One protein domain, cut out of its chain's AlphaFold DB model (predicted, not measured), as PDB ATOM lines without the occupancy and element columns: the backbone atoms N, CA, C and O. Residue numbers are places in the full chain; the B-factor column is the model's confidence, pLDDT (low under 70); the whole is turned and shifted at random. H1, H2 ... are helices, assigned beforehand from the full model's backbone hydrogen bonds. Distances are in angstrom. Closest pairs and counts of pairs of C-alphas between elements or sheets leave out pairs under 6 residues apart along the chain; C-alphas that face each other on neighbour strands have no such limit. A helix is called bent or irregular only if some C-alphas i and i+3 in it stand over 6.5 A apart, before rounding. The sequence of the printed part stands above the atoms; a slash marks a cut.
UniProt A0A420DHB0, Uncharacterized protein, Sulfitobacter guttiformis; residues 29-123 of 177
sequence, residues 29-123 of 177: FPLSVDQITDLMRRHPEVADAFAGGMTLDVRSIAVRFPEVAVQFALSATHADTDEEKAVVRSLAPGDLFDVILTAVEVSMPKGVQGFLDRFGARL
ATOM      1  N   PHE A  29       5.510  91.816 -70.152       83.69
ATOM      2  CA  PHE A  29       5.421  91.962 -68.714       83.69
ATOM      3  C   PHE A  29       6.789  91.714 -68.075       83.69
ATOM      4  O   PHE A  29       7.587  90.931 -68.600       83.69
ATOM      5  N   PRO A  30       7.073  92.347 -66.924       80.38
ATOM      6  CA  PRO A  30       8.244  91.992 -66.145       80.38
ATOM      7  C   PRO A  30       8.152  90.529 -65.714       80.38
ATOM      8  O   PRO A  30       7.197  90.107 -65.064       80.38
ATOM      9  N   LEU A  31       9.198  89.779 -66.024       77.31
ATOM     10  CA  LEU A  31       9.461  88.474 -65.451       77.31
ATOM     11  C   LEU A  31       9.806  88.585 -63.969       77.31
ATOM     12  O   LEU A  31      10.618  89.425 -63.557       77.31
ATOM     13  N   SER A  32       9.222  87.689 -63.180       78.25
ATOM     14  CA  SER A  32       9.566  87.511 -61.777       78.25
ATOM     15  C   SER A  32      10.918  86.809 -61.625       78.25
ATOM     16  O   SER A  32      11.385  86.088 -62.510       78.25
ATOM     17  N   VAL A  33      11.554  86.991 -60.465       72.69
ATOM     18  CA  VAL A  33      12.801  86.278 -60.138       72.69
ATOM     19  C   VAL A  33      12.594  84.767 -60.205       72.69
ATOM     20  O   VAL A  33      13.470  84.058 -60.690       72.69
ATOM     21  N   ASP A  34      11.430  84.284 -59.782       75.88
ATOM     22  CA  ASP A  34      11.128  82.855 -59.744       75.88
ATOM     23  C   ASP A  34      10.942  82.295 -61.164       75.88
ATOM     24  O   ASP A  34      11.490  81.242 -61.470       75.88
ATOM     25  N   GLN A  35      10.307  83.042 -62.077       77.31
ATOM     26  CA  GLN A  35      10.203  82.662 -63.495       77.31
ATOM     27  C   GLN A  35      11.578  82.553 -64.162       77.31
ATOM     28  O   GLN A  35      11.840  81.600 -64.895       77.31
ATOM     29  N   ILE A  36      12.472  83.507 -63.888       75.06
ATOM     30  CA  ILE A  36      13.840  83.473 -64.419       75.06
ATOM     31  C   ILE A  36      14.621  82.309 -63.791       75.06
ATOM     32  O   ILE A  36      15.330  81.600 -64.500       75.06
ATOM     33  N   THR A  37      14.440  82.055 -62.492       73.31
ATOM     34  CA  THR A  37      15.046  80.910 -61.790       73.31
ATOM     35  C   THR A  37      14.601  79.585 -62.396       73.31
ATOM     36  O   THR A  37      15.436  78.742 -62.710       73.31
ATOM     37  N   ASP A  38      13.300  79.407 -62.611       79.88
ATOM     38  CA  ASP A  38      12.739  78.197 -63.209       79.88
ATOM     39  C   ASP A  38      13.196  78.009 -64.654       79.88
ATOM     40  O   ASP A  38      13.391  76.876 -65.100       79.88
ATOM     41  N   LEU A  39      13.385  79.101 -65.396       77.38
ATOM     42  CA  LEU A  39      13.936  79.058 -66.745       77.38
ATOM     43  C   LEU A  39      15.406  78.621 -66.726       77.38
ATOM     44  O   LEU A  39      15.773  77.710 -67.463       77.38
ATOM     45  N   MET A  40      16.224  79.176 -65.829       75.75
ATOM     46  CA  MET A  40      17.626  78.779 -65.641       75.75
ATOM     47  C   MET A  40      17.767  77.337 -65.138       75.75
ATOM     48  O   MET A  40      18.700  76.639 -65.519       75.75
ATOM     49  N   ARG A  41      16.829  76.862 -64.312       77.19
ATOM     50  CA  ARG A  41      16.813  75.480 -63.818       77.19
ATOM     51  C   ARG A  41      16.482  74.478 -64.921       77.19
ATOM     52  O   ARG A  41      17.048  73.389 -64.942       77.19
ATOM     53  N   ARG A  42      15.555  74.834 -65.814       79.06
ATOM     54  CA  ARG A  42      15.184  74.016 -66.979       79.06
ATOM     55  C   ARG A  42      16.241  74.054 -68.082       79.06
ATOM     56  O   ARG A  42      16.364  73.080 -68.815       79.06
ATOM     57  N   HIS A  43      16.995  75.148 -68.162       77.44
ATOM     58  CA  HIS A  43      17.999  75.406 -69.190       77.44
ATOM     59  C   HIS A  43      19.331  75.820 -68.545       77.44
ATOM     60  O   HIS A  43      19.646  77.013 -68.490       77.44
ATOM     61  N   PRO A  44      20.123  74.867 -68.018       72.88
ATOM     62  CA  PRO A  44      21.380  75.164 -67.324       72.88
ATOM     63  C   PRO A  44      22.400  75.909 -68.202       72.88
ATOM     64  O   PRO A  44      23.171  76.719 -67.695       72.88
ATOM     65  N   GLU A  45      22.349  75.741 -69.523       70.62
ATOM     66  CA  GLU A  45      23.123  76.516 -70.501       70.62
ATOM     67  C   GLU A  45      22.876  78.034 -70.417       70.62
ATOM     68  O   GLU A  45      23.762  78.839 -70.714       70.62
ATOM     69  N   VAL A  46      21.686  78.440 -69.969       69.19
ATOM     70  CA  VAL A  46      21.340  79.839 -69.706       69.19
ATOM     71  C   VAL A  46      22.011  80.294 -68.425       69.19
ATOM     72  O   VAL A  46      22.575  81.383 -68.389       69.19
ATOM     73  N   ALA A  47      22.008  79.458 -67.386       67.56
ATOM     74  CA  ALA A  47      22.695  79.769 -66.141       67.56
ATOM     75  C   ALA A  47      24.193  80.006 -66.364       67.56
ATOM     76  O   ALA A  47      24.723  80.978 -65.836       67.56
ATOM     77  N   ASP A  48      24.843  79.210 -67.216       65.44
ATOM     78  CA  ASP A  48      26.243  79.413 -67.602       65.44
ATOM     79  C   ASP A  48      26.455  80.726 -68.376       65.44
ATOM     80  O   ASP A  48      27.425  81.448 -68.128       65.44
ATOM     81  N   ALA A  49      25.523  81.089 -69.266       64.19
ATOM     82  CA  ALA A  49      25.556  82.371 -69.972       64.19
ATOM     83  C   ALA A  49      25.403  83.572 -69.017       64.19
ATOM     84  O   ALA A  49      26.062  84.591 -69.210       64.19
ATOM     85  N   PHE A  50      24.585  83.441 -67.966       64.00
ATOM     86  CA  PHE A  50      24.421  84.454 -66.917       64.00
ATOM     87  C   PHE A  50      25.603  84.489 -65.929       64.00
ATOM     88  O   PHE A  50      26.005  85.567 -65.492       64.00
ATOM     89  N   ALA A  51      26.164  83.333 -65.562       60.09
ATOM     90  CA  ALA A  51      27.232  83.203 -64.568       60.09
ATOM     91  C   ALA A  51      28.616  83.584 -65.116       60.09
ATOM     92  O   ALA A  51      29.481  84.016 -64.356       60.09
ATOM     93  N   GLY A  52      28.828  83.470 -66.431       55.03
ATOM     94  CA  GLY A  52      30.098  83.787 -67.086       55.03
ATOM     95  C   GLY A  52      30.483  85.272 -67.099       55.03
ATOM     96  O   GLY A  52      31.501  85.614 -67.696       55.03
ATOM     97  N   GLY A  53      29.680  86.168 -66.508       47.06
ATOM     98  CA  GLY A  53      29.944  87.613 -66.488       47.06
ATOM     99  C   GLY A  53      29.917  88.274 -67.871       47.06
ATOM    100  O   GLY A  53      30.185  89.469 -67.993       47.06
ATOM    101  N   MET A  54      29.584  87.515 -68.918       45.66
ATOM    102  CA  MET A  54      29.286  88.064 -70.227       45.66
ATOM    103  C   MET A  54      27.992  88.852 -70.085       45.66
ATOM    104  O   MET A  54      26.960  88.300 -69.712       45.66
ATOM    105  N   THR A  55      28.061  90.154 -70.365       53.00
ATOM    106  CA  THR A  55      26.892  90.969 -70.700       53.00
ATOM    107  C   THR A  55      25.981  90.109 -71.553       53.00
ATOM    108  O   THR A  55      26.423  89.683 -72.621       53.00
ATOM    109  N   LEU A  56      24.801  89.777 -71.026       56.53
ATOM    110  CA  LEU A  56      23.854  88.849 -71.625       56.53
ATOM    111  C   LEU A  56      23.672  89.243 -73.090       56.53
ATOM    112  O   LEU A  56      22.936  90.181 -73.393       56.53
ATOM    113  N   ASP A  57      24.388  88.590 -74.002       64.44
ATOM    114  CA  ASP A  57      24.181  88.834 -75.415       64.44
ATOM    115  C   ASP A  57      22.922  88.052 -75.760       64.44
ATOM    116  O   ASP A  57      22.962  86.901 -76.197       64.44
ATOM    117  N   VAL A  58      21.777  88.670 -75.458       63.53
ATOM    118  CA  VAL A  58      20.428  88.159 -75.714       63.53
ATOM    119  C   VAL A  58      20.321  87.683 -77.164       63.53
ATOM    120  O   VAL A  58      19.641  86.701 -77.458       63.53
ATOM    121  N   ARG A  59      21.086  88.312 -78.065       64.38
ATOM    122  CA  ARG A  59      21.182  87.952 -79.475       64.38
ATOM    123  C   ARG A  59      21.862  86.601 -79.657       64.38
ATOM    124  O   ARG A  59      21.351  85.754 -80.384       64.38
ATOM    125  N   SER A  60      22.965  86.360 -78.953       65.69
ATOM    126  CA  SER A  60      23.622  85.051 -78.918       65.69
ATOM    127  C   SER A  60      22.739  83.967 -78.298       65.69
ATOM    128  O   SER A  60      22.773  82.840 -78.787       65.69
ATOM    129  N   ILE A  61      21.920  84.274 -77.284       66.44
ATOM    130  CA  ILE A  61      20.970  83.301 -76.708       66.44
ATOM    131  C   ILE A  61      19.889  82.943 -77.727       66.44
ATOM    132  O   ILE A  61      19.668  81.761 -77.969       66.44
ATOM    133  N   ALA A  62      19.273  83.930 -78.379       68.31
ATOM    134  CA  ALA A  62      18.236  83.682 -79.381       68.31
ATOM    135  C   ALA A  62      18.742  82.876 -80.586       68.31
ATOM    136  O   ALA A  62      18.015  82.041 -81.121       68.31
ATOM    137  N   VAL A  63      20.000  83.081 -80.988       72.38
ATOM    138  CA  VAL A  63      20.611  82.356 -82.112       72.38
ATOM    139  C   VAL A  63      21.097  80.961 -81.709       72.38
ATOM    140  O   VAL A  63      20.925  80.015 -82.474       72.38
ATOM    141  N   ARG A  64      21.725  80.811 -80.536       72.94
ATOM    142  CA  ARG A  64      22.308  79.529 -80.097       72.94
ATOM    143  C   ARG A  64      21.289  78.602 -79.444       72.94
ATOM    144  O   ARG A  64      21.425  77.388 -79.562       72.94
ATOM    145  N   PHE A  65      20.288  79.167 -78.779       78.50
ATOM    146  CA  PHE A  65      19.281  78.456 -77.997       78.50
ATOM    147  C   PHE A  65      17.872  78.983 -78.331       78.50
ATOM    148  O   PHE A  65      17.214  79.604 -77.492       78.50
ATOM    149  N   PRO A  66      17.376  78.749 -79.561       79.25
ATOM    150  CA  PRO A  66      16.093  79.292 -80.008       79.25
ATOM    151  C   PRO A  66      14.912  78.823 -79.146       79.25
ATOM    152  O   PRO A  66      13.996  79.600 -78.889       79.25
ATOM    153  N   GLU A  67      14.943  77.593 -78.623       82.38
ATOM    154  CA  GLU A  67      13.889  77.107 -77.721       82.38
ATOM    155  C   GLU A  67      13.842  77.865 -76.390       82.38
ATOM    156  O   GLU A  67      12.758  78.152 -75.880       82.38
ATOM    157  N   VAL A  68      15.005  78.252 -75.856       81.00
ATOM    158  CA  VAL A  68      15.097  79.079 -74.646       81.00
ATOM    159  C   VAL A  68      14.493  80.451 -74.907       81.00
ATOM    160  O   VAL A  68      13.713  80.942 -74.096       81.00
ATOM    161  N   ALA A  69      14.835  81.068 -76.040       81.56
ATOM    162  CA  ALA A  69      14.302  82.371 -76.418       81.56
ATOM    163  C   ALA A  69      12.774  82.346 -76.550       81.56
ATOM    164  O   ALA A  69      12.097  83.235 -76.038       81.56
ATOM    165  N   VAL A  70      12.216  81.287 -77.140       85.88
ATOM    166  CA  VAL A  70      10.763  81.086 -77.201       85.88
ATOM    167  C   VAL A  70      10.166  80.928 -75.802       85.88
ATOM    168  O   VAL A  70       9.181  81.588 -75.495       85.88
ATOM    169  N   GLN A  71      10.746  80.104 -74.926       84.38
ATOM    170  CA  GLN A  71      10.266  79.945 -73.543       84.38
ATOM    171  C   GLN A  71      10.321  81.251 -72.743       84.38
ATOM    172  O   GLN A  71       9.417  81.540 -71.952       84.38
ATOM    173  N   PHE A  72      11.357  82.053 -72.966       84.19
ATOM    174  CA  PHE A  72      11.504  83.363 -72.349       84.19
ATOM    175  C   PHE A  72      10.413  84.318 -72.830       84.19
ATOM    176  O   PHE A  72       9.733  84.929 -72.009       84.19
ATOM    177  N   ALA A  73      10.192  84.389 -74.145       85.00
ATOM    178  CA  ALA A  73       9.132  85.200 -74.730       85.00
ATOM    179  C   ALA A  73       7.747  84.758 -74.233       85.00
ATOM    180  O   ALA A  73       6.975  85.600 -73.795       85.00
ATOM    181  N   LEU A  74       7.465  83.451 -74.190       86.88
ATOM    182  CA  LEU A  74       6.206  82.907 -73.664       86.88
ATOM    183  C   LEU A  74       5.947  83.330 -72.216       86.88
ATOM    184  O   LEU A  74       4.829  83.706 -71.866       86.88
ATOM    185  N   SER A  75       6.993  83.280 -71.389       85.38
ATOM    186  CA  SER A  75       6.920  83.702 -69.990       85.38
ATOM    187  C   SER A  75       6.699  85.212 -69.877       85.38
ATOM    188  O   SER A  75       5.918  85.661 -69.044       85.38
ATOM    189  N   ALA A  76       7.355  85.999 -70.733       85.19
ATOM    190  CA  ALA A  76       7.279  87.455 -70.715       85.19
ATOM    191  C   ALA A  76       5.942  87.994 -71.245       85.19
ATOM    192  O   ALA A  76       5.510  89.065 -70.831       85.19
ATOM    193  N   THR A  77       5.270  87.269 -72.138       84.88
ATOM    194  CA  THR A  77       3.972  87.670 -72.696       84.88
ATOM    195  C   THR A  77       2.777  87.099 -71.934       84.88
ATOM    196  O   THR A  77       1.653  87.395 -72.321       84.88
ATOM    197  N   HIS A  78       2.991  86.279 -70.895       84.31
ATOM    198  CA  HIS A  78       1.929  85.499 -70.234       84.31
ATOM    199  C   HIS A  78       1.060  84.725 -71.242       84.31
ATOM    200  O   HIS A  78      -0.164  84.741 -71.176       84.31
ATOM    201  N   ALA A  79       1.701  84.084 -72.225       80.69
ATOM    202  CA  ALA A  79       0.987  83.285 -73.215       80.69
ATOM    203  C   ALA A  79       0.499  81.976 -72.571       80.69
ATOM    204  O   ALA A  79       1.225  80.976 -72.541       80.69
ATOM    205  N   ASP A  80      -0.727  81.987 -72.051       77.56
ATOM    206  CA  ASP A  80      -1.308  80.879 -71.291       77.56
ATOM    207  C   ASP A  80      -2.116  79.935 -72.187       77.56
ATOM    208  O   ASP A  80      -2.114  78.713 -71.975       77.56
ATOM    209  N   THR A  81      -2.735  80.467 -73.243       81.75
ATOM    210  CA  THR A  81      -3.513  79.685 -74.210       81.75
ATOM    211  C   THR A  81      -2.631  79.053 -75.287       81.75
ATOM    212  O   THR A  81      -1.545  79.539 -75.610       81.75
ATOM    213  N   ASP A  82      -3.090  77.947 -75.877       83.94
ATOM    214  CA  ASP A  82      -2.362  77.290 -76.973       83.94
ATOM    215  C   ASP A  82      -2.255  78.180 -78.220       83.94
ATOM    216  O   ASP A  82      -1.263  78.116 -78.949       83.94
ATOM    217  N   GLU A  83      -3.238  79.056 -78.425       82.00
ATOM    218  CA  GLU A  83      -3.272  80.038 -79.508       82.00
ATOM    219  C   GLU A  83      -2.204  81.122 -79.308       82.00
ATOM    220  O   GLU A  83      -1.389  81.355 -80.202       82.00
ATOM    221  N   GLU A  84      -2.116  81.724 -78.117       78.31
ATOM    222  CA  GLU A  84      -1.065  82.699 -77.782       78.31
ATOM    223  C   GLU A  84       0.326  82.067 -77.858       78.31
ATOM    224  O   GLU A  84       1.262  82.653 -78.409       78.31
ATOM    225  N   LYS A  85       0.462  80.826 -77.375       83.38
ATOM    226  CA  LYS A  85       1.714  80.072 -77.476       83.38
ATOM    227  C   LYS A  85       2.116  79.850 -78.928       83.38
ATOM    228  O   LYS A  85       3.299  79.946 -79.250       83.38
ATOM    229  N   ALA A  86       1.162  79.545 -79.807       84.50
ATOM    230  CA  ALA A  86       1.418  79.390 -81.235       84.50
ATOM    231  C   ALA A  86       1.858  80.712 -81.881       84.50
ATOM    232  O   ALA A  86       2.803  80.707 -82.671       84.50
ATOM    233  N   VAL A  87       1.244  81.840 -81.503       84.38
ATOM    234  CA  VAL A  87       1.644  83.174 -81.981       84.38
ATOM    235  C   VAL A  87       3.098  83.456 -81.618       84.38
ATOM    236  O   VAL A  87       3.895  83.724 -82.518       84.38
ATOM    237  N   VAL A  88       3.474  83.305 -80.345       84.31
ATOM    238  CA  VAL A  88       4.849  83.552 -79.875       84.31
ATOM    239  C   VAL A  88       5.852  82.603 -80.537       84.31
ATOM    240  O   VAL A  88       6.917  83.033 -80.970       84.31
ATOM    241  N   ARG A  89       5.508  81.319 -80.693       86.38
ATOM    242  CA  ARG A  89       6.349  80.335 -81.403       86.38
ATOM    243  C   ARG A  89       6.541  80.654 -82.885       86.38
ATOM    244  O   ARG A  89       7.506  80.191 -83.480       86.38
ATOM    245  N   SER A  90       5.617  81.402 -83.485       86.81
ATOM    246  CA  SER A  90       5.664  81.784 -84.899       86.81
ATOM    247  C   SER A  90       6.432  83.081 -85.171       86.81
ATOM    248  O   SER A  90       6.558  83.468 -86.337       86.81
ATOM    249  N   LEU A  91       6.888  83.770 -84.118       83.88
ATOM    250  CA  LEU A  91       7.625  85.024 -84.225       83.88
ATOM    251  C   LEU A  91       8.973  84.823 -84.913       83.88
ATOM    252  O   LEU A  91       9.638  83.797 -84.748       83.88
ATOM    253  N   ALA A  92       9.385  85.831 -85.682       85.44
ATOM    254  CA  ALA A  92      10.718  85.837 -86.254       85.44
ATOM    255  C   ALA A  92      11.769  85.952 -85.132       85.44
ATOM    256  O   ALA A  92      11.494  86.543 -84.086       85.44
ATOM    257  N   PRO A  93      13.003  85.460 -85.339       80.56
ATOM    258  CA  PRO A  93      14.075  85.612 -84.354       80.56
ATOM    259  C   PRO A  93      14.349  87.071 -83.952       80.56
ATOM    260  O   PRO A  93      14.755  87.317 -82.822       80.56
ATOM    261  N   GLY A  94      14.119  88.026 -84.865       80.88
ATOM    262  CA  GLY A  94      14.202  89.463 -84.579       80.88
ATOM    263  C   GLY A  94      13.129  89.925 -83.591       80.88
ATOM    264  O   GLY A  94      13.464  90.474 -82.550       80.88
ATOM    265  N   ASP A  95      11.863  89.594 -83.853       84.38
ATOM    266  CA  ASP A  95      10.747  89.930 -82.956       84.38
ATOM    267  C   ASP A  95      10.901  89.270 -81.572       84.38
ATOM    268  O   ASP A  95      10.650  89.892 -80.540       84.38
ATOM    269  N   LEU A  96      11.348  88.006 -81.531       81.19
ATOM    270  CA  LEU A  96      11.656  87.306 -80.277       81.19
ATOM    271  C   LEU A  96      12.737  88.039 -79.485       81.19
ATOM    272  O   LEU A  96      12.636  88.152 -78.265       81.19
ATOM    273  N   PHE A  97      13.763  88.543 -80.169       81.69
ATOM    274  CA  PHE A  97      14.826  89.312 -79.540       81.69
ATOM    275  C   PHE A  97      14.292  90.609 -78.926       81.69
ATOM    276  O   PHE A  97      14.595  90.882 -77.764       81.69
ATOM    277  N   ASP A  98      13.459  91.357 -79.646       82.31
ATOM    278  CA  ASP A  98      12.891  92.615 -79.153       82.31
ATOM    279  C   ASP A  98      11.993  92.391 -77.925       82.31
ATOM    280  O   ASP A  98      12.068  93.136 -76.944       82.31
ATOM    281  N   VAL A  99      11.206  91.309 -77.922       82.62
ATOM    282  CA  VAL A  99      10.390  90.899 -76.769       82.62
ATOM    283  C   VAL A  99      11.263  90.554 -75.561       82.62
ATOM    284  O   VAL A  99      11.000  91.036 -74.459       82.62
ATOM    285  N   ILE A 100      12.310  89.745 -75.743       81.19
ATOM    286  CA  ILE A 100      13.206  89.332 -74.652       81.19
ATOM    287  C   ILE A 100      13.978  90.529 -74.101       81.19
ATOM    288  O   ILE A 100      14.083  90.675 -72.885       81.19
ATOM    289  N   LEU A 101      14.504  91.392 -74.974       79.81
ATOM    290  CA  LEU A 101      15.241  92.585 -74.571       79.81
ATOM    291  C   LEU A 101      14.347  93.510 -73.744       79.81
ATOM    292  O   LEU A 101      14.722  93.887 -72.636       79.81
ATOM    293  N   THR A 102      13.133  93.775 -74.227       81.88
ATOM    294  CA  THR A 102      12.149  94.583 -73.499       81.88
ATOM    295  C   THR A 102      11.805  93.947 -72.153       81.88
ATOM    296  O   THR A 102      11.779  94.626 -71.132       81.88
ATOM    297  N   ALA A 103      11.591  92.631 -72.112       80.50
ATOM    298  CA  ALA A 103      11.304  91.921 -70.870       80.50
ATOM    299  C   ALA A 103      12.453  92.052 -69.860       80.50
ATOM    300  O   ALA A 103      12.207  92.306 -68.682       80.50
ATOM    301  N   VAL A 104      13.707  91.946 -70.309       76.69
ATOM    302  CA  VAL A 104      14.888  92.150 -69.458       76.69
ATOM    303  C   VAL A 104      14.976  93.594 -68.969       76.69
ATOM    304  O   VAL A 104      15.203  93.800 -67.780       76.69
ATOM    305  N   GLU A 105      14.770  94.590 -69.828       77.19
ATOM    306  CA  GLU A 105      14.811  96.009 -69.446       77.19
ATOM    307  C   GLU A 105      13.738  96.360 -68.409       77.19
ATOM    308  O   GLU A 105      14.026  97.020 -67.406       77.19
ATOM    309  N   VAL A 106      12.516  95.856 -68.602       78.12
ATOM    310  CA  VAL A 106      11.379  96.089 -67.701       78.12
ATOM    311  C   VAL A 106      11.559  95.334 -66.378       78.12
ATOM    312  O   VAL A 106      11.274  95.878 -65.310       78.12
ATOM    313  N   SER A 107      12.086  94.106 -66.409       73.00
ATOM    314  CA  SER A 107      12.394  93.318 -65.204       73.00
ATOM    315  C   SER A 107      13.615  93.816 -64.438       73.00
ATOM    316  O   SER A 107      13.692  93.670 -63.214       73.00
ATOM    317  N   MET A 108      14.602  94.364 -65.141       74.12
ATOM    318  CA  MET A 108      15.925  94.692 -64.612       74.12
ATOM    319  C   MET A 108      16.329  96.132 -64.966       74.12
ATOM    320  O   MET A 108      17.386  96.348 -65.560       74.12
ATOM    321  N   PRO A 109      15.580  97.156 -64.513       68.88
ATOM    322  CA  PRO A 109      15.859  98.553 -64.861       68.88
ATOM    323  C   PRO A 109      17.193  99.071 -64.296       68.88
ATOM    324  O   PRO A 109      17.715 100.088 -64.739       68.88
ATOM    325  N   LYS A 110      17.764  98.375 -63.302       68.12
ATOM    326  CA  LYS A 110      19.091  98.660 -62.721       68.12
ATOM    327  C   LYS A 110      20.208  97.803 -63.337       68.12
ATOM    328  O   LYS A 110      21.300  97.725 -62.779       68.12
ATOM    329  N   GLY A 111      19.917  97.139 -64.452       64.06
ATOM    330  CA  GLY A 111      20.797  96.183 -65.104       64.06
ATOM    331  C   GLY A 111      20.772  94.790 -64.471       64.06
ATOM    332  O   GLY A 111      20.275  94.574 -63.360       64.06
ATOM    333  N   VAL A 112      21.360  93.842 -65.203       64.75
ATOM    334  CA  VAL A 112      21.428  92.414 -64.852       64.75
ATOM    335  C   VAL A 112      22.175  92.182 -63.535       64.75
ATOM    336  O   VAL A 112      21.837  91.273 -62.787       64.75
ATOM    337  N   GLN A 113      23.130  93.047 -63.184       62.91
ATOM    338  CA  GLN A 113      23.919  92.895 -61.959       62.91
ATOM    339  C   GLN A 113      23.056  92.960 -60.692       62.91
ATOM    340  O   GLN A 113      23.121  92.072 -59.849       62.91
ATOM    341  N   GLY A 114      22.156  93.946 -60.599       64.94
ATOM    342  CA  GLY A 114      21.248  94.064 -59.454       64.94
ATOM    343  C   GLY A 114      20.201  92.945 -59.385       64.94
ATOM    344  O   GLY A 114      19.533  92.785 -58.359       64.94
ATOM    345  N   PHE A 115      20.015  92.194 -60.471       66.38
ATOM    346  CA  PHE A 115      19.256  90.948 -60.477       66.38
ATOM    347  C   PHE A 115      20.114  89.783 -59.974       66.38
ATOM    348  O   PHE A 115      19.678  89.084 -59.063       66.38
ATOM    349  N   LEU A 116      21.337  89.620 -60.488       66.00
ATOM    350  CA  LEU A 116      22.279  88.586 -60.053       66.00
ATOM    351  C   LEU A 116      22.589  88.675 -58.555       66.00
ATOM    352  O   LEU A 116      22.637  87.646 -57.892       66.00
ATOM    353  N   ASP A 117      22.693  89.880 -57.995       66.56
ATOM    354  CA  ASP A 117      22.892  90.076 -56.554       66.56
ATOM    355  C   ASP A 117      21.696  89.552 -55.734       66.56
ATOM    356  O   ASP A 117      21.861  88.913 -54.694       66.56
ATOM    357  N   ARG A 118      20.467  89.772 -56.224       65.25
ATOM    358  CA  ARG A 118      19.230  89.271 -55.595       65.25
ATOM    359  C   ARG A 118      19.048  87.769 -55.792       65.25
ATOM    360  O   ARG A 118      18.534  87.092 -54.906       65.25
ATOM    361  N   PHE A 119      19.476  87.260 -56.938       64.56
ATOM    362  CA  PHE A 119      19.435  85.849 -57.292       64.56
ATOM    363  C   PHE A 119      20.455  85.038 -56.485       64.56
ATOM    364  O   PHE A 119      20.099  84.041 -55.863       64.56
ATOM    365  N   GLY A 120      21.697  85.518 -56.386       62.06
ATOM    366  CA  GLY A 120      22.747  84.931 -55.553       62.06
ATOM    367  C   GLY A 120      22.406  84.941 -54.061       62.06
ATOM    368  O   GLY A 120      22.806  84.032 -53.339       62.06
ATOM    369  N   ALA A 121      21.609  85.910 -53.600       60.31
ATOM    370  CA  ALA A 121      21.066  85.920 -52.241       60.31
ATOM    371  C   ALA A 121      19.931  84.895 -52.017       60.31
ATOM    372  O   ALA A 121      19.669  84.528 -50.871       60.31
ATOM    373  N   ARG A 122      19.245  84.448 -53.080       56.28
ATOM    374  CA  ARG A 122      18.129  83.483 -53.024       56.28
ATOM    375  C   ARG A 122      18.534  82.044 -53.322       56.28
ATOM    376  O   ARG A 122      17.826  81.132 -52.899       56.28
ATOM    377  N   LEU A 123      19.643  81.820 -54.019       53.38
ATOM    378  CA  LEU A 123      20.163  80.475 -54.227       53.38
ATOM    379  C   LEU A 123      20.683  79.908 -52.896       53.38
ATOM    380  O   LEU A 123      21.569  80.509 -52.279       53.38
TER     381      LEU A 123
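AT A GLANCE: This is residues 29 to 123 of the 177 residues of an uncharacterized protein of Sulfitobacter guttiformis (UniProt A0A420DHB0). Two helices crossing each other, H4 and H6, make the core of an elongated cluster of seven helices; H1, H3 and H5 pack round H4, and H3 also packs on H6. H5 lies at one end of the longest axis and H7 at the other, while H2 follows H1 round a corner. The printed part has 95 residues, with seven named helices in the order H1 to H7 and no named strand; its class is all helix. The whole is compact, with a radius of gyration of the C-alphas of 12.7 A, and spans 37 by 24 by 23 A.

IN THESE COORDINATES: H1, residues 33 to 42, begins at C-alpha 33 at (12.801, 86.278, -60.138) and is 14.2 A long from first to last C-alpha. H2 is residues 44 to 51, 10.3 A, and H3 is residues 58 to 64, 9.9 A. H4, residues 66 to 76, measures 15.2 A and begins at C-alpha 66 at (16.093, 79.292, -80.008). H5, residues 82 to 89, measures 10.2 A. H6, residues 93 to 107, is the longest helix at 20.7 A. H7, residues 111 to 122, measures 17.7 A and ends at C-alpha 122 at (18.129, 83.483, -53.024); it is neither bent nor irregular, but only just: C-alphas 111 and 114 are 6.1 A apart.

HOW THE PARTS SIT: H4 is the hub, touching H1, H3, H5 and H6. H4 and H6 run the same way at a steep tilt of 45 degrees, and their closest C-alphas, those of Ala 73 and Ile 100, are 5.8 A apart. H1 touches H4 at a shallow tilt of 24 degrees, opposite ways, closest at the C-alphas of Gln 35 and Ser 75, 7.4 A. H5 touches H4 at a steep tilt of 54 degrees, closest at the C-alphas of Val 70 and Arg 89, 6.1 A. H3 touches H4 only at the corner, closest at the C-alphas of Ala 62 and Ala 69, 5.1 A. H3 also touches H6, closest at the C-alphas of Arg 59 and Phe 97, 6.5 A. H2 touches H1 only at the corner, and only just, with 3 pairs of C-alphas within 8 A; the closest are those of Met 40 and Ala 47, 5.2 A. H7 only just touches H1, with residues 115 to 119 alone and 3 pairs within 8 A; they are about perpendicular at 79 degrees, and the C-alphas of Val 33 and Phe 119 come closest, at 7.2 A. H4 and H7 are apart. In H1 to H6 every O i to N i+4 pair is within hydrogen-bond range; in H7, 6 of 8 are.

THE WHOLE: The C-alphas of Glu 83 and Ala 121, the two farthest apart, are 37.0 A from each other. The printed part has no cut and no long link. The mean pLDDT of the printed part is 74.2, and residues 46 to 62 and 109 to 123 are under 70.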